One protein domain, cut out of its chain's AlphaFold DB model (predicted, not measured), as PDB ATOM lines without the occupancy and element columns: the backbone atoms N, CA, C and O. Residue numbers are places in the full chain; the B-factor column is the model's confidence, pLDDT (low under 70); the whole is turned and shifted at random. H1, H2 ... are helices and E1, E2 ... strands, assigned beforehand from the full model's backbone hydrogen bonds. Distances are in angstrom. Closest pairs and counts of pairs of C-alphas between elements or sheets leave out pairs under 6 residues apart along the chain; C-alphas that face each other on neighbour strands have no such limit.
ATOM      1  N   ALA A   2     131.523 148.440 173.877       48.88
ATOM      2  CA  ALA A   2     131.057 148.684 172.512       48.88
ATOM      3  C   ALA A   2     132.130 149.513 171.790       48.88
ATOM      4  O   ALA A   2     132.777 150.346 172.431       48.88
ATOM      5  N   ASP A   3     132.380 149.229 170.518       60.12
ATOM      6  CA  ASP A   3     133.415 149.916 169.758       60.12
ATOM      7  C   ASP A   3     132.987 151.368 169.492       60.12
ATOM      8  O   ASP A   3     132.191 151.644 168.603       60.12
ATOM      9  N   ILE A   4     133.492 152.310 170.294       71.12
ATOM     10  CA  ILE A   4     133.175 153.741 170.154       71.12
ATOM     11  C   ILE A   4     133.804 154.371 168.899       71.12
ATOM     12  O   ILE A   4     133.571 155.547 168.638       71.12
ATOM     13  N   SER A   5     134.576 153.607 168.111       69.94
ATOM     14  CA  SER A   5     135.170 154.070 166.845       69.94
ATOM     15  C   SER A   5     134.122 154.592 165.860       69.94
ATOM     16  O   SER A   5     134.382 155.545 165.130       69.94
ATOM     17  N   GLU A   6     132.926 153.999 165.856       76.69
ATOM     18  CA  GLU A   6     131.820 154.399 164.972       76.69
ATOM     19  C   GLU A   6     131.222 155.770 165.344       76.69
ATOM     20  O   GLU A   6     130.476 156.368 164.570       76.69
ATOM     21  N   LEU A   7     131.588 156.304 166.513       82.00
ATOM     22  CA  LEU A   7     131.127 157.585 167.044       82.00
ATOM     23  C   LEU A   7     132.166 158.704 166.872       82.00
ATOM     24  O   LEU A   7     132.051 159.741 167.515       82.00
ATOM     25  N   ALA A   8     133.165 158.548 165.995       84.94
ATOM     26  CA  ALA A   8     134.229 159.542 165.775       84.94
ATOM     27  C   ALA A   8     133.734 160.946 165.347       84.94
ATOM     28  O   ALA A   8     134.497 161.915 165.362       84.94
ATOM     29  N   TRP A   9     132.463 161.063 164.949       84.44
ATOM     30  CA  TRP A   9     131.783 162.314 164.610       84.44
ATOM     31  C   TRP A   9     131.239 163.076 165.828       84.44
ATOM     32  O   TRP A   9     130.848 164.231 165.672       84.44
ATOM     33  N   LEU A  10     131.217 162.458 167.012       86.38
ATOM     34  CA  LEU A  10     130.631 163.024 168.220       86.38
ATOM     35  C   LEU A  10     131.406 164.258 168.705       86.38
ATOM     36  O   LEU A  10     132.628 164.220 168.863       86.38
ATOM     37  N   THR A  11     130.674 165.332 168.991       90.31
ATOM     38  CA  THR A  11     131.199 166.598 169.522       90.31
ATOM     39  C   THR A  11     130.836 166.801 170.996       90.31
ATOM     40  O   THR A  11     131.596 167.430 171.728       90.31
ATOM     41  N   TYR A  12     129.731 166.211 171.465       89.06
ATOM     42  CA  TYR A  12     129.261 166.313 172.850       89.06
ATOM     43  C   TYR A  12     129.034 164.923 173.449       89.06
ATOM     44  O   TYR A  12     128.240 164.134 172.927       89.06
ATOM     45  N   LEU A  13     129.687 164.633 174.576       88.12
ATOM     46  CA  LEU A  13     129.517 163.377 175.305       88.12
ATOM     47  C   LEU A  13     129.196 163.646 176.771       88.12
ATOM     48  O   LEU A  13     129.979 164.268 177.490       88.12
ATOM     49  N   VAL A  14     128.061 163.111 177.222       86.19
ATOM     50  CA  VAL A  14     127.654 163.152 178.628       86.19
ATOM     51  C   VAL A  14     127.556 161.731 179.170       86.19
ATOM     52  O   VAL A  14     126.691 160.940 178.782       86.19
ATOM     53  N   LEU A  15     128.449 161.422 180.105       83.69
ATOM     54  CA  LEU A  15     128.438 160.227 180.930       83.69
ATOM     55  C   LEU A  15     127.928 160.620 182.314       83.69
ATOM     56  O   LEU A  15     128.604 161.329 183.060       83.69
ATOM     57  N   HIS A  16     126.729 160.162 182.662       78.94
ATOM     58  CA  HIS A  16     126.140 160.474 183.956       78.94
ATOM     59  C   HIS A  16     125.612 159.224 184.652       78.94
ATOM     60  O   HIS A  16     125.196 158.267 183.997       78.94
ATOM     61  N   SER A  17     125.584 159.274 185.987       64.38
ATOM     62  CA  SER A  17     124.897 158.301 186.846       64.38
ATOM     63  C   SER A  17     125.284 156.853 186.523       64.38
ATOM     64  O   SER A  17     124.587 156.169 185.775       64.38
ATOM     65  N   GLY A  18     126.393 156.383 187.100       67.12
ATOM     66  CA  GLY A  18     126.962 155.061 186.820       67.12
ATOM     67  C   GLY A  18     128.019 154.603 187.817       67.12
ATOM     68  O   GLY A  18     128.199 155.217 188.859       67.12
ATOM     69  N   HIS A  19     128.722 153.517 187.483       71.50
ATOM     70  CA  HIS A  19     129.860 153.009 188.256       71.50
ATOM     71  C   HIS A  19     131.087 152.892 187.343       71.50
ATOM     72  O   HIS A  19     131.468 151.798 186.921       71.50
ATOM     73  N   LEU A  20     131.660 154.040 186.988       81.12
ATOM     74  CA  LEU A  20     132.880 154.149 186.192       81.12
ATOM     75  C   LEU A  20     134.026 154.470 187.148       81.12
ATOM     76  O   LEU A  20     134.374 155.624 187.330       81.12
ATOM     77  N   VAL A  21     134.563 153.440 187.808       84.56
ATOM     78  CA  VAL A  21     135.578 153.602 188.872       84.56
ATOM     79  C   VAL A  21     136.816 154.338 188.368       84.56
ATOM     80  O   VAL A  21     137.432 155.102 189.110       84.56
ATOM     81  N   GLU A  22     137.175 154.114 187.108       89.12
ATOM     82  CA  GLU A  22     138.391 154.638 186.509       89.12
ATOM     83  C   GLU A  22     138.136 155.126 185.084       89.12
ATOM     84  O   GLU A  22     137.436 154.461 184.314       89.12
ATOM     85  N   LEU A  23     138.728 156.274 184.745       91.62
ATOM     86  CA  LEU A  23     138.946 156.677 183.359       91.62
ATOM     87  C   LEU A  23     140.306 156.145 182.898       91.62
ATOM     88  O   LEU A  23     141.340 156.586 183.402       91.62
ATOM     89  N   SER A  24     140.297 155.176 181.986       91.62
ATOM     90  CA  SER A  24     141.507 154.488 181.523       91.62
ATOM     91  C   SER A  24     142.260 155.294 180.465       91.62
ATOM     92  O   SER A  24     141.697 156.198 179.851       91.62
ATOM     93  N   ASP A  25     143.518 154.930 180.208       92.12
ATOM     94  CA  ASP A  25     144.313 155.526 179.130       92.12
ATOM     95  C   ASP A  25     143.586 155.484 177.785       92.12
ATOM     96  O   ASP A  25     142.930 154.492 177.453       92.12
ATOM     97  N   GLU A  26     143.700 156.584 177.035       90.38
ATOM     98  CA  GLU A  26     143.207 156.735 175.662       90.38
ATOM     99  C   GLU A  26     141.712 156.410 175.491       90.38
ATOM    100  O   GLU A  26     141.234 156.175 174.378       90.38
ATOM    101  N   GLN A  27     140.937 156.426 176.582       86.44
ATOM    102  CA  GLN A  27     139.539 155.991 176.587       86.44
ATOM    103  C   GLN A  27     138.673 156.758 175.583       86.44
ATOM    104  O   GLN A  27     137.709 156.204 175.052       86.44
ATOM    105  N   PHE A  28     139.020 158.016 175.312       90.88
ATOM    106  CA  PHE A  28     138.311 158.888 174.379       90.88
ATOM    107  C   PHE A  28     139.125 159.221 173.121       90.88
ATOM    108  O   PHE A  28     138.655 159.997 172.294       90.88
ATOM    109  N   ALA A  29     140.301 158.614 172.919       89.12
ATOM    110  CA  ALA A  29     141.205 158.954 171.814       89.12
ATOM    111  C   ALA A  29     140.579 158.734 170.422       89.12
ATOM    112  O   ALA A  29     140.947 159.385 169.446       89.12
ATOM    113  N   LYS A  30     139.581 157.844 170.329       89.56
ATOM    114  CA  LYS A  30     138.813 157.588 169.100       89.56
ATOM    115  C   LYS A  30     137.695 158.606 168.822       89.56
ATOM    116  O   LYS A  30     136.997 158.469 167.821       89.56
ATOM    117  N   LEU A  31     137.529 159.623 169.671       91.19
ATOM    118  CA  LEU A  31     136.544 160.703 169.536       91.19
ATOM    119  C   LEU A  31     137.250 162.062 169.324       91.19
ATOM    120  O   LEU A  31     137.084 162.980 170.125       91.19
ATOM    121  N   PRO A  32     138.048 162.239 168.252       90.44
ATOM    122  CA  PRO A  32     138.930 163.403 168.097       90.44
ATOM    123  C   PRO A  32     138.188 164.735 167.879       90.44
ATOM    124  O   PRO A  32     138.785 165.810 167.943       90.44
ATOM    125  N   ARG A  33     136.883 164.684 167.580       93.06
ATOM    126  CA  ARG A  33     136.022 165.861 167.393       93.06
ATOM    127  C   ARG A  33     135.335 166.321 168.675       93.06
ATOM    128  O   ARG A  33     134.573 167.280 168.624       93.06
ATOM    129  N   LEU A  34     135.588 165.654 169.800       94.44
ATOM    130  CA  LEU A  34     134.923 165.985 171.044       94.44
ATOM    131  C   LEU A  34     135.315 167.390 171.509       94.44
ATOM    132  O   LEU A  34     136.489 167.722 171.664       94.44
ATOM    133  N   GLU A  35     134.296 168.200 171.737       95.25
ATOM    134  CA  GLU A  35     134.375 169.590 172.168       95.25
ATOM    135  C   GLU A  35     133.954 169.747 173.634       95.25
ATOM    136  O   GLU A  35     134.493 170.585 174.363       95.25
ATOM    137  N   LEU A  36     133.029 168.894 174.080       95.12
ATOM    138  CA  LEU A  36     132.480 168.890 175.426       95.12
ATOM    139  C   LEU A  36     132.402 167.467 175.974       95.12
ATOM    140  O   LEU A  36     131.783 166.583 175.372       95.12
ATOM    141  N   LEU A  37     132.986 167.278 177.155       94.50
ATOM    142  CA  LEU A  37     132.957 166.023 177.891       94.50
ATOM    143  C   LEU A  37     132.473 166.272 179.315       94.50
ATOM    144  O   LEU A  37     133.091 167.012 180.083       94.50
ATOM    145  N   VAL A  38     131.380 165.615 179.682       92.12
ATOM    146  CA  VAL A  38     130.856 165.609 181.049       92.12
ATOM    147  C   VAL A  38     130.897 164.185 181.570       92.12
ATOM    148  O   VAL A  38     130.280 163.296 180.992       92.12
ATOM    149  N   VAL A  39     131.597 163.973 182.678       90.06
ATOM    150  CA  VAL A  39     131.625 162.712 183.422       90.06
ATOM    151  C   VAL A  39     131.243 163.020 184.864       90.06
ATOM    152  O   VAL A  39     132.078 163.457 185.650       90.06
ATOM    153  N   THR A  40     129.971 162.836 185.220       85.06
ATOM    154  CA  THR A  40     129.448 163.273 186.526       85.06
ATOM    155  C   THR A  40     128.604 162.211 187.221       85.06
ATOM    156  O   THR A  40     127.815 161.501 186.595       85.06
ATOM    157  N   GLY A  41     128.750 162.079 188.542       78.38
ATOM    158  CA  GLY A  41     127.966 161.120 189.320       78.38
ATOM    159  C   GLY A  41     128.232 159.665 188.922       78.38
ATOM    160  O   GLY A  41     127.323 158.835 188.978       78.38
ATOM    161  N   THR A  42     129.451 159.350 188.471       81.44
ATOM    162  CA  THR A  42     129.850 157.991 188.072       81.44
ATOM    163  C   THR A  42     130.691 157.272 189.124       81.44
ATOM    164  O   THR A  42     131.170 156.166 188.867       81.44
ATOM    165  N   CYS A  43     130.862 157.879 190.305       85.88
ATOM    166  CA  CYS A  43     131.736 157.399 191.376       85.88
ATOM    167  C   CYS A  43     133.179 157.167 190.901       85.88
ATOM    168  O   CYS A  43     133.835 156.239 191.364       85.88
ATOM    169  N   THR A  44     133.667 157.988 189.967       88.69
ATOM    170  CA  THR A  44     135.038 157.859 189.469       88.69
ATOM    171  C   THR A  44     136.017 158.164 190.592       88.69
ATOM    172  O   THR A  44     135.962 159.233 191.194       88.69
ATOM    173  N   GLU A  45     136.905 157.223 190.884       92.81
ATOM    174  CA  GLU A  45     137.928 157.340 191.924       92.81
ATOM    175  C   GLU A  45     139.297 157.669 191.327       92.81
ATOM    176  O   GLU A  45     140.115 158.324 191.973       92.81
ATOM    177  N   ARG A  46     139.553 157.228 190.088       92.88
ATOM    178  CA  ARG A  46     140.851 157.370 189.419       92.88
ATOM    179  C   ARG A  46     140.687 157.864 187.987       92.88
ATOM    180  O   ARG A  46     139.750 157.496 187.285       92.88
ATOM    181  N   VAL A  47     141.636 158.674 187.544       94.50
ATOM    182  CA  VAL A  47     141.785 159.068 186.143       94.50
ATOM    183  C   VAL A  47     143.230 158.793 185.773       94.50
ATOM    184  O   VAL A  47     144.132 159.235 186.487       94.50
ATOM    185  N   SER A  48     143.445 158.028 184.708       94.44
ATOM    186  CA  SER A  48     144.788 157.735 184.218       94.44
ATOM    187  C   SER A  48     145.395 158.938 183.503       94.44
ATOM    188  O   SER A  48     144.673 159.755 182.937       94.44
ATOM    189  N   ALA A  49     146.725 159.036 183.505       93.94
ATOM    190  CA  ALA A  49     147.482 160.166 182.963       93.94
ATOM    191  C   ALA A  49     147.132 160.502 181.504       93.94
ATOM    192  O   ALA A  49     147.087 161.677 181.149       93.94
ATOM    193  N   ASN A  50     146.824 159.486 180.689       95.19
ATOM    194  CA  ASN A  50     146.534 159.648 179.265       95.19
ATOM    195  C   ASN A  50     145.037 159.486 178.951       95.19
ATOM    196  O   ASN A  50     144.665 159.205 177.812       95.19
ATOM    197  N   ALA A  51     144.148 159.627 179.942       94.50
ATOM    198  CA  ALA A  51     142.713 159.407 179.741       94.50
ATOM    199  C   ALA A  51     142.092 160.349 178.692       94.50
ATOM    200  O   ALA A  51     141.140 159.971 178.007       94.50
ATOM    201  N   PHE A  52     142.645 161.557 178.546       96.44
ATOM    202  CA  PHE A  52     142.172 162.585 177.613       96.44
ATOM    203  C   PHE A  52     143.077 162.775 176.387       96.44
ATOM    204  O   PHE A  52     142.976 163.787 175.692       96.44
ATOM    205  N   GLU A  53     143.961 161.816 176.115       95.44
ATOM    206  CA  GLU A  53     144.826 161.851 174.938       95.44
ATOM    207  C   GLU A  53     143.997 161.951 173.644       95.44
ATOM    208  O   GLU A  53     142.945 161.323 173.505       95.44
ATOM    209  N   GLY A  54     144.452 162.779 172.699       92.44
ATOM    210  CA  GLY A  54     143.764 163.018 171.424       92.44
ATOM    211  C   GLY A  54     142.594 164.017 171.457       92.44
ATOM    212  O   GLY A  54     142.086 164.372 170.395       92.44
ATOM    213  N   LEU A  55     142.191 164.533 172.626       95.38
ATOM    214  CA  LEU A  55     141.059 165.467 172.773       95.38
ATOM    215  C   LEU A  55     141.449 166.954 172.623       95.38
ATOM    216  O   LEU A  55     141.064 167.805 173.425       95.38
ATOM    217  N   SER A  56     142.204 167.301 171.582       94.44
ATOM    218  CA  SER A  56     142.739 168.663 171.402       94.44
ATOM    219  C   SER A  56     141.677 169.737 171.111       94.44
ATOM    220  O   SER A  56     141.929 170.923 171.331       94.44
ATOM    221  N   ASN A  57     140.484 169.345 170.649       95.75
ATOM    222  CA  ASN A  57     139.350 170.245 170.394       95.75
ATOM    223  C   ASN A  57     138.484 170.511 171.635       95.75
ATOM    224  O   ASN A  57     137.615 171.385 171.597       95.75
ATOM    225  N   LEU A  58     138.725 169.792 172.736       97.38
ATOM    226  CA  LEU A  58     137.906 169.889 173.933       97.38
ATOM    227  C   LEU A  58     138.063 171.269 174.574       97.38
ATOM    228  O   LEU A  58     139.156 171.663 174.986       97.38
ATOM    229  N   TRP A  59     136.957 172.003 174.675       97.38
ATOM    230  CA  TRP A  59     136.911 173.314 175.317       97.38
ATOM    231  C   TRP A  59     136.156 173.291 176.651       97.38
ATOM    232  O   TRP A  59     136.351 174.195 177.470       97.38
ATOM    233  N   PHE A  60     135.358 172.250 176.905       97.62
ATOM    234  CA  PHE A  60     134.634 172.036 178.157       97.62
ATOM    235  C   PHE A  60     134.892 170.634 178.713       97.62
ATOM    236  O   PHE A  60     134.590 169.633 178.059       97.62
ATOM    237  N   LEU A  61     135.380 170.566 179.951       97.56
ATOM    238  CA  LEU A  61     135.521 169.321 180.700       97.56
ATOM    239  C   LEU A  61     134.874 169.457 182.077       97.56
ATOM    240  O   LEU A  61     135.211 170.348 182.856       97.56
ATOM    241  N   SER A  62     133.980 168.530 182.407       96.25
ATOM    242  CA  SER A  62     133.435 168.396 183.756       96.25
ATOM    243  C   SER A  62     133.673 166.995 184.296       96.25
ATOM    244  O   SER A  62     133.237 166.012 183.699       96.25
ATOM    245  N   LEU A  63     134.349 166.921 185.441       95.38
ATOM    246  CA  LEU A  63     134.547 165.717 186.253       95.38
ATOM    247  C   LEU A  63     133.904 165.880 187.643       95.38
ATOM    248  O   LEU A  63     134.327 165.244 188.612       95.38
ATOM    249  N   GLN A  64     132.909 166.763 187.758       92.88
ATOM    250  CA  GLN A  64     132.270 167.106 189.028       92.88
ATOM    251  C   GLN A  64     131.453 165.955 189.626       92.88
ATOM    252  O   GLN A  64     130.950 165.092 188.898       92.88
ATOM    253  N   ASN A  65     131.231 166.001 190.942       92.38
ATOM    254  CA  ASN A  65     130.446 165.004 191.683       92.38
ATOM    255  C   ASN A  65     130.969 163.572 191.463       92.38
ATOM    256  O   ASN A  65     130.213 162.656 191.123       92.38
ATOM    257  N   PHE A 374     122.133 174.499 181.033       44.12
ATOM    258  CA  PHE A 374     120.808 174.018 180.643       44.12
ATOM    259  C   PHE A 374     120.375 174.570 179.283       44.12
ATOM    260  O   PHE A 374     119.884 173.823 178.444       44.12
ATOM    261  N   ILE A 375     120.625 175.856 179.025       45.62
ATOM    262  CA  ILE A 375     120.395 176.509 177.732       45.62
ATOM    263  C   ILE A 375     121.360 175.957 176.672       45.62
ATOM    264  O   ILE A 375     120.944 175.747 175.538       45.62
ATOM    265  N   PHE A 376     122.615 175.646 177.013       49.22
ATOM    266  CA  PHE A 376     123.567 174.988 176.111       49.22
ATOM    267  C   PHE A 376     123.234 173.517 175.894       49.22
ATOM    268  O   PHE A 376     123.406 173.040 174.783       49.22
ATOM    269  N   LEU A 377     122.722 172.800 176.896       48.50
ATOM    270  CA  LEU A 377     122.181 171.449 176.742       48.50
ATOM    271  C   LEU A 377     120.948 171.484 175.826       48.50
ATOM    272  O   LEU A 377     120.821 170.623 174.961       48.50
ATOM    273  N   LEU A 378     120.103 172.518 175.927       43.44
ATOM    274  CA  LEU A 378     118.991 172.797 175.006       43.44
ATOM    275  C   LEU A 378     119.461 173.190 173.592       43.44
ATOM    276  O   LEU A 378     118.825 172.802 172.617       43.44
ATOM    277  N   PHE A 379     120.583 173.899 173.447       40.78
ATOM    278  CA  PHE A 379     121.184 174.212 172.142       40.78
ATOM    279  C   PHE A 379     121.933 173.023 171.528       40.78
ATOM    280  O   PHE A 379     121.905 172.853 170.315       40.78
ATOM    281  N   ALA A 380     122.553 172.171 172.343       42.34
ATOM    282  CA  ALA A 380     123.175 170.926 171.908       42.34
ATOM    283  C   ALA A 380     122.102 169.922 171.447       42.34
ATOM    284  O   ALA A 380     122.289 169.217 170.458       42.34
ATOM    285  N   LEU A 381     120.921 169.937 172.080       41.94
ATOM    286  CA  LEU A 381     119.719 169.260 171.580       41.94
ATOM    287  C   LEU A 381     119.256 169.792 170.206       41.94
ATOM    288  O   LEU A 381     118.620 169.050 169.466       41.94
ATOM    289  N   ALA A 382     119.602 171.031 169.834       37.44
ATOM    290  CA  ALA A 382     119.289 171.611 168.524       37.44
ATOM    291  C   ALA A 382     120.350 171.315 167.442       37.44
ATOM    292  O   ALA A 382     120.112 171.572 166.263       37.44
ATOM    293  N   SER A 383     121.509 170.761 167.814       42.38
ATOM    294  CA  SER A 383     122.623 170.462 166.910       42.38
ATOM    295  C   SER A 383     122.936 168.963 166.821       42.38
ATOM    296  O   SER A 383     124.092 168.584 166.896       42.38
ATOM    297  N   ASN A 384     121.918 168.111 166.629       42.31
ATOM    298  CA  ASN A 384     121.947 166.745 166.048       42.31
ATOM    299  C   ASN A 384     123.095 165.755 166.412       42.31
ATOM    300  O   ASN A 384     123.239 164.735 165.738       42.31
ATOM    301  N   VAL A 385     123.922 166.000 167.438       49.84
ATOM    302  CA  VAL A 385     125.169 165.250 167.712       49.84
ATOM    303  C   VAL A 385     125.463 165.157 169.221       49.84
ATOM    304  O   VAL A 385     126.590 165.339 169.682       49.84
ATOM    305  N   VAL A 386     124.444 164.876 170.034       47.50
ATOM    306  CA  VAL A 386     124.612 164.679 171.485       47.50
ATOM    307  C   VAL A 386     124.287 163.244 171.849       47.50
ATOM    308  O   VAL A 386     123.184 162.769 171.591       47.50
ATOM    309  N   LEU A 387     125.239 162.564 172.490       48.19
ATOM    310  CA  LEU A 387     125.020 161.231 173.035       48.19
ATOM    311  C   LEU A 387     124.947 161.292 174.564       48.19
ATOM    312  O   LEU A 387     125.931 161.613 175.237       48.19
ATOM    313  N   PHE A 388     123.785 160.922 175.105       44.78
ATOM    314  CA  PHE A 388     123.597 160.673 176.531       44.78
ATOM    315  C   PHE A 388     123.728 159.183 176.819       44.78
ATOM    316  O   PHE A 388     122.951 158.371 176.315       44.78
ATOM    317  N   LEU A 389     124.684 158.820 177.676       48.09
ATOM    318  CA  LEU A 389     124.811 157.457 178.179       48.09
ATOM    319  C   LEU A 389     124.457 157.418 179.663       48.09
ATOM    320  O   LEU A 389     125.249 157.806 180.522       48.09
ATOM    321  N   ARG A 390     123.265 156.885 179.959       35.59
ATOM    322  CA  ARG A 390     122.850 156.529 181.320       35.59
ATOM    323  C   ARG A 390     123.311 155.110 181.637       35.59
ATOM    324  O   ARG A 390     122.857 154.150 181.003       35.59
ATOM    325  N   LEU A 391     124.189 154.968 182.628       41.41
ATOM    326  CA  LEU A 391     124.703 153.675 183.083       41.41
ATOM    327  C   LEU A 391     123.731 153.061 184.109       41.41
ATOM    328  O   LEU A 391     123.687 153.450 185.273       41.41
ATOM    329  N   GLN A 392     122.913 152.088 183.699       31.05
ATOM    330  CA  GLN A 392     121.968 151.439 184.619       31.05
ATOM    331  C   GLN A 392     122.663 150.493 185.617       31.05
ATOM    332  O   GLN A 392     123.537 149.703 185.257       31.05
ATOM    333  N   ARG A 393     122.215 150.530 186.883       29.97
ATOM    334  CA  ARG A 393     122.572 149.569 187.942       29.97
ATOM    335  C   ARG A 393     122.102 148.160 187.559       29.97
ATOM    336  O   ARG A 393     120.922 147.964 187.281       29.97
ATOM    337  N   ALA A 409     124.677 150.104 177.832       31.22
ATOM    338  CA  ALA A 409     124.408 151.425 177.297       31.22
ATOM    339  C   ALA A 409     122.902 151.517 177.023       31.22
ATOM    340  O   ALA A 409     122.361 150.728 176.250       31.22
ATOM    341  N   SER A 410     122.227 152.448 177.688       31.20
ATOM    342  CA  SER A 410     120.919 152.914 177.229       31.20
ATOM    343  C   SER A 410     121.229 153.964 176.170       31.20
ATOM    344  O   SER A 410     121.689 155.049 176.521       31.20
ATOM    345  N   PHE A 411     121.095 153.615 174.891       33.81
ATOM    346  CA  PHE A 411     121.293 154.560 173.797       33.81
ATOM    347  C   PHE A 411     120.071 155.469 173.729       33.81
ATOM    348  O   PHE A 411     118.972 154.999 173.447       33.81
ATOM    349  N   ILE A 412     120.257 156.756 173.989       31.45
ATOM    350  CA  ILE A 412     119.306 157.772 173.549       31.45
ATOM    351  C   ILE A 412     119.992 158.463 172.377       31.45
ATOM    352  O   ILE A 412     120.751 159.412 172.557       31.45
ATOM    353  N   SER A 413     119.805 157.892 171.185       31.42
ATOM    354  CA  SER A 413     120.058 158.598 169.932       31.42
ATOM    355  C   SER A 413     118.836 159.464 169.680       31.42
ATOM    356  O   SER A 413     117.740 158.935 169.502       31.42
ATOM    357  N   ILE A 414     118.996 160.782 169.687       33.88
ATOM    358  CA  ILE A 414     117.965 161.678 169.167       33.88
ATOM    359  C   ILE A 414     118.204 161.735 167.663       33.88
ATOM    360  O   ILE A 414     118.915 162.611 167.190       33.88
ATOM    361  N   ASN A 415     117.739 160.696 166.966       30.11
ATOM    362  CA  ASN A 415     117.518 160.641 165.523       30.11
ATOM    363  C   ASN A 415     116.868 159.292 165.188       30.11
ATOM    364  O   ASN A 415     117.566 158.291 165.033       30.11
TER     365      ASN A 415
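This is residues 2 to 65, 374 to 393 and 409 to 415 of the 419 residues of the protein "TLR4 interactor with leucine rich repeats-like" of Drosophila kikkawai (UniProt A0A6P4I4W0). With little regular structure, the chain winds in two stacked turns: loops 17 to 35 and 41 to 59 swing out from one face of a sheet, in which E1, E2 and E3 lie side by side and E4 and E5 extend it past E1. The 91 printed residues, 34 in named elements, run H1 E1 E2 E3 H2 E4 E5; class mixed, sheet mixed, order E3 E2 E1 E4 E5. It is compact, radius of gyration of the C-alphas 12.6 A, spans 33 by 30 by 25 A.

H1, residues 4 to 7, is not on the sheet and is too short for O i to N i+4 pairs. E1, residues 12 to 16, and E2, residues 36 to 40, are parallel; N 15 and O 38 are 2.8 A apart. E3, residues 60 to 62, is parallel to E2; N 39 and O 62 are 2.8 A apart. H2, residues 374 to 380, every O i to N i+4 pair within hydrogen-bond range, is only just on the sheet, with 5 pairs of C-alphas within 10 A, and only grazes it. E4, residues 386 to 391, is parallel to E1, N 389 and O 14 3.1 A apart, and antiparallel to E5, residues 409 to 412.

C-alpha 4 is at (133.175, 153.741, 170.154), C-alpha 412 at (119.306, 157.772, 173.549). E4 measures 16.0 A.

Cuts leave C-alphas 65 and 374 17.2 A apart, 393 and 409 11.0 A. Links E1 to E2 and E2 to E3 are long. Residues 374 to 393 and 409 to 415 are among those with pLDDT under 70.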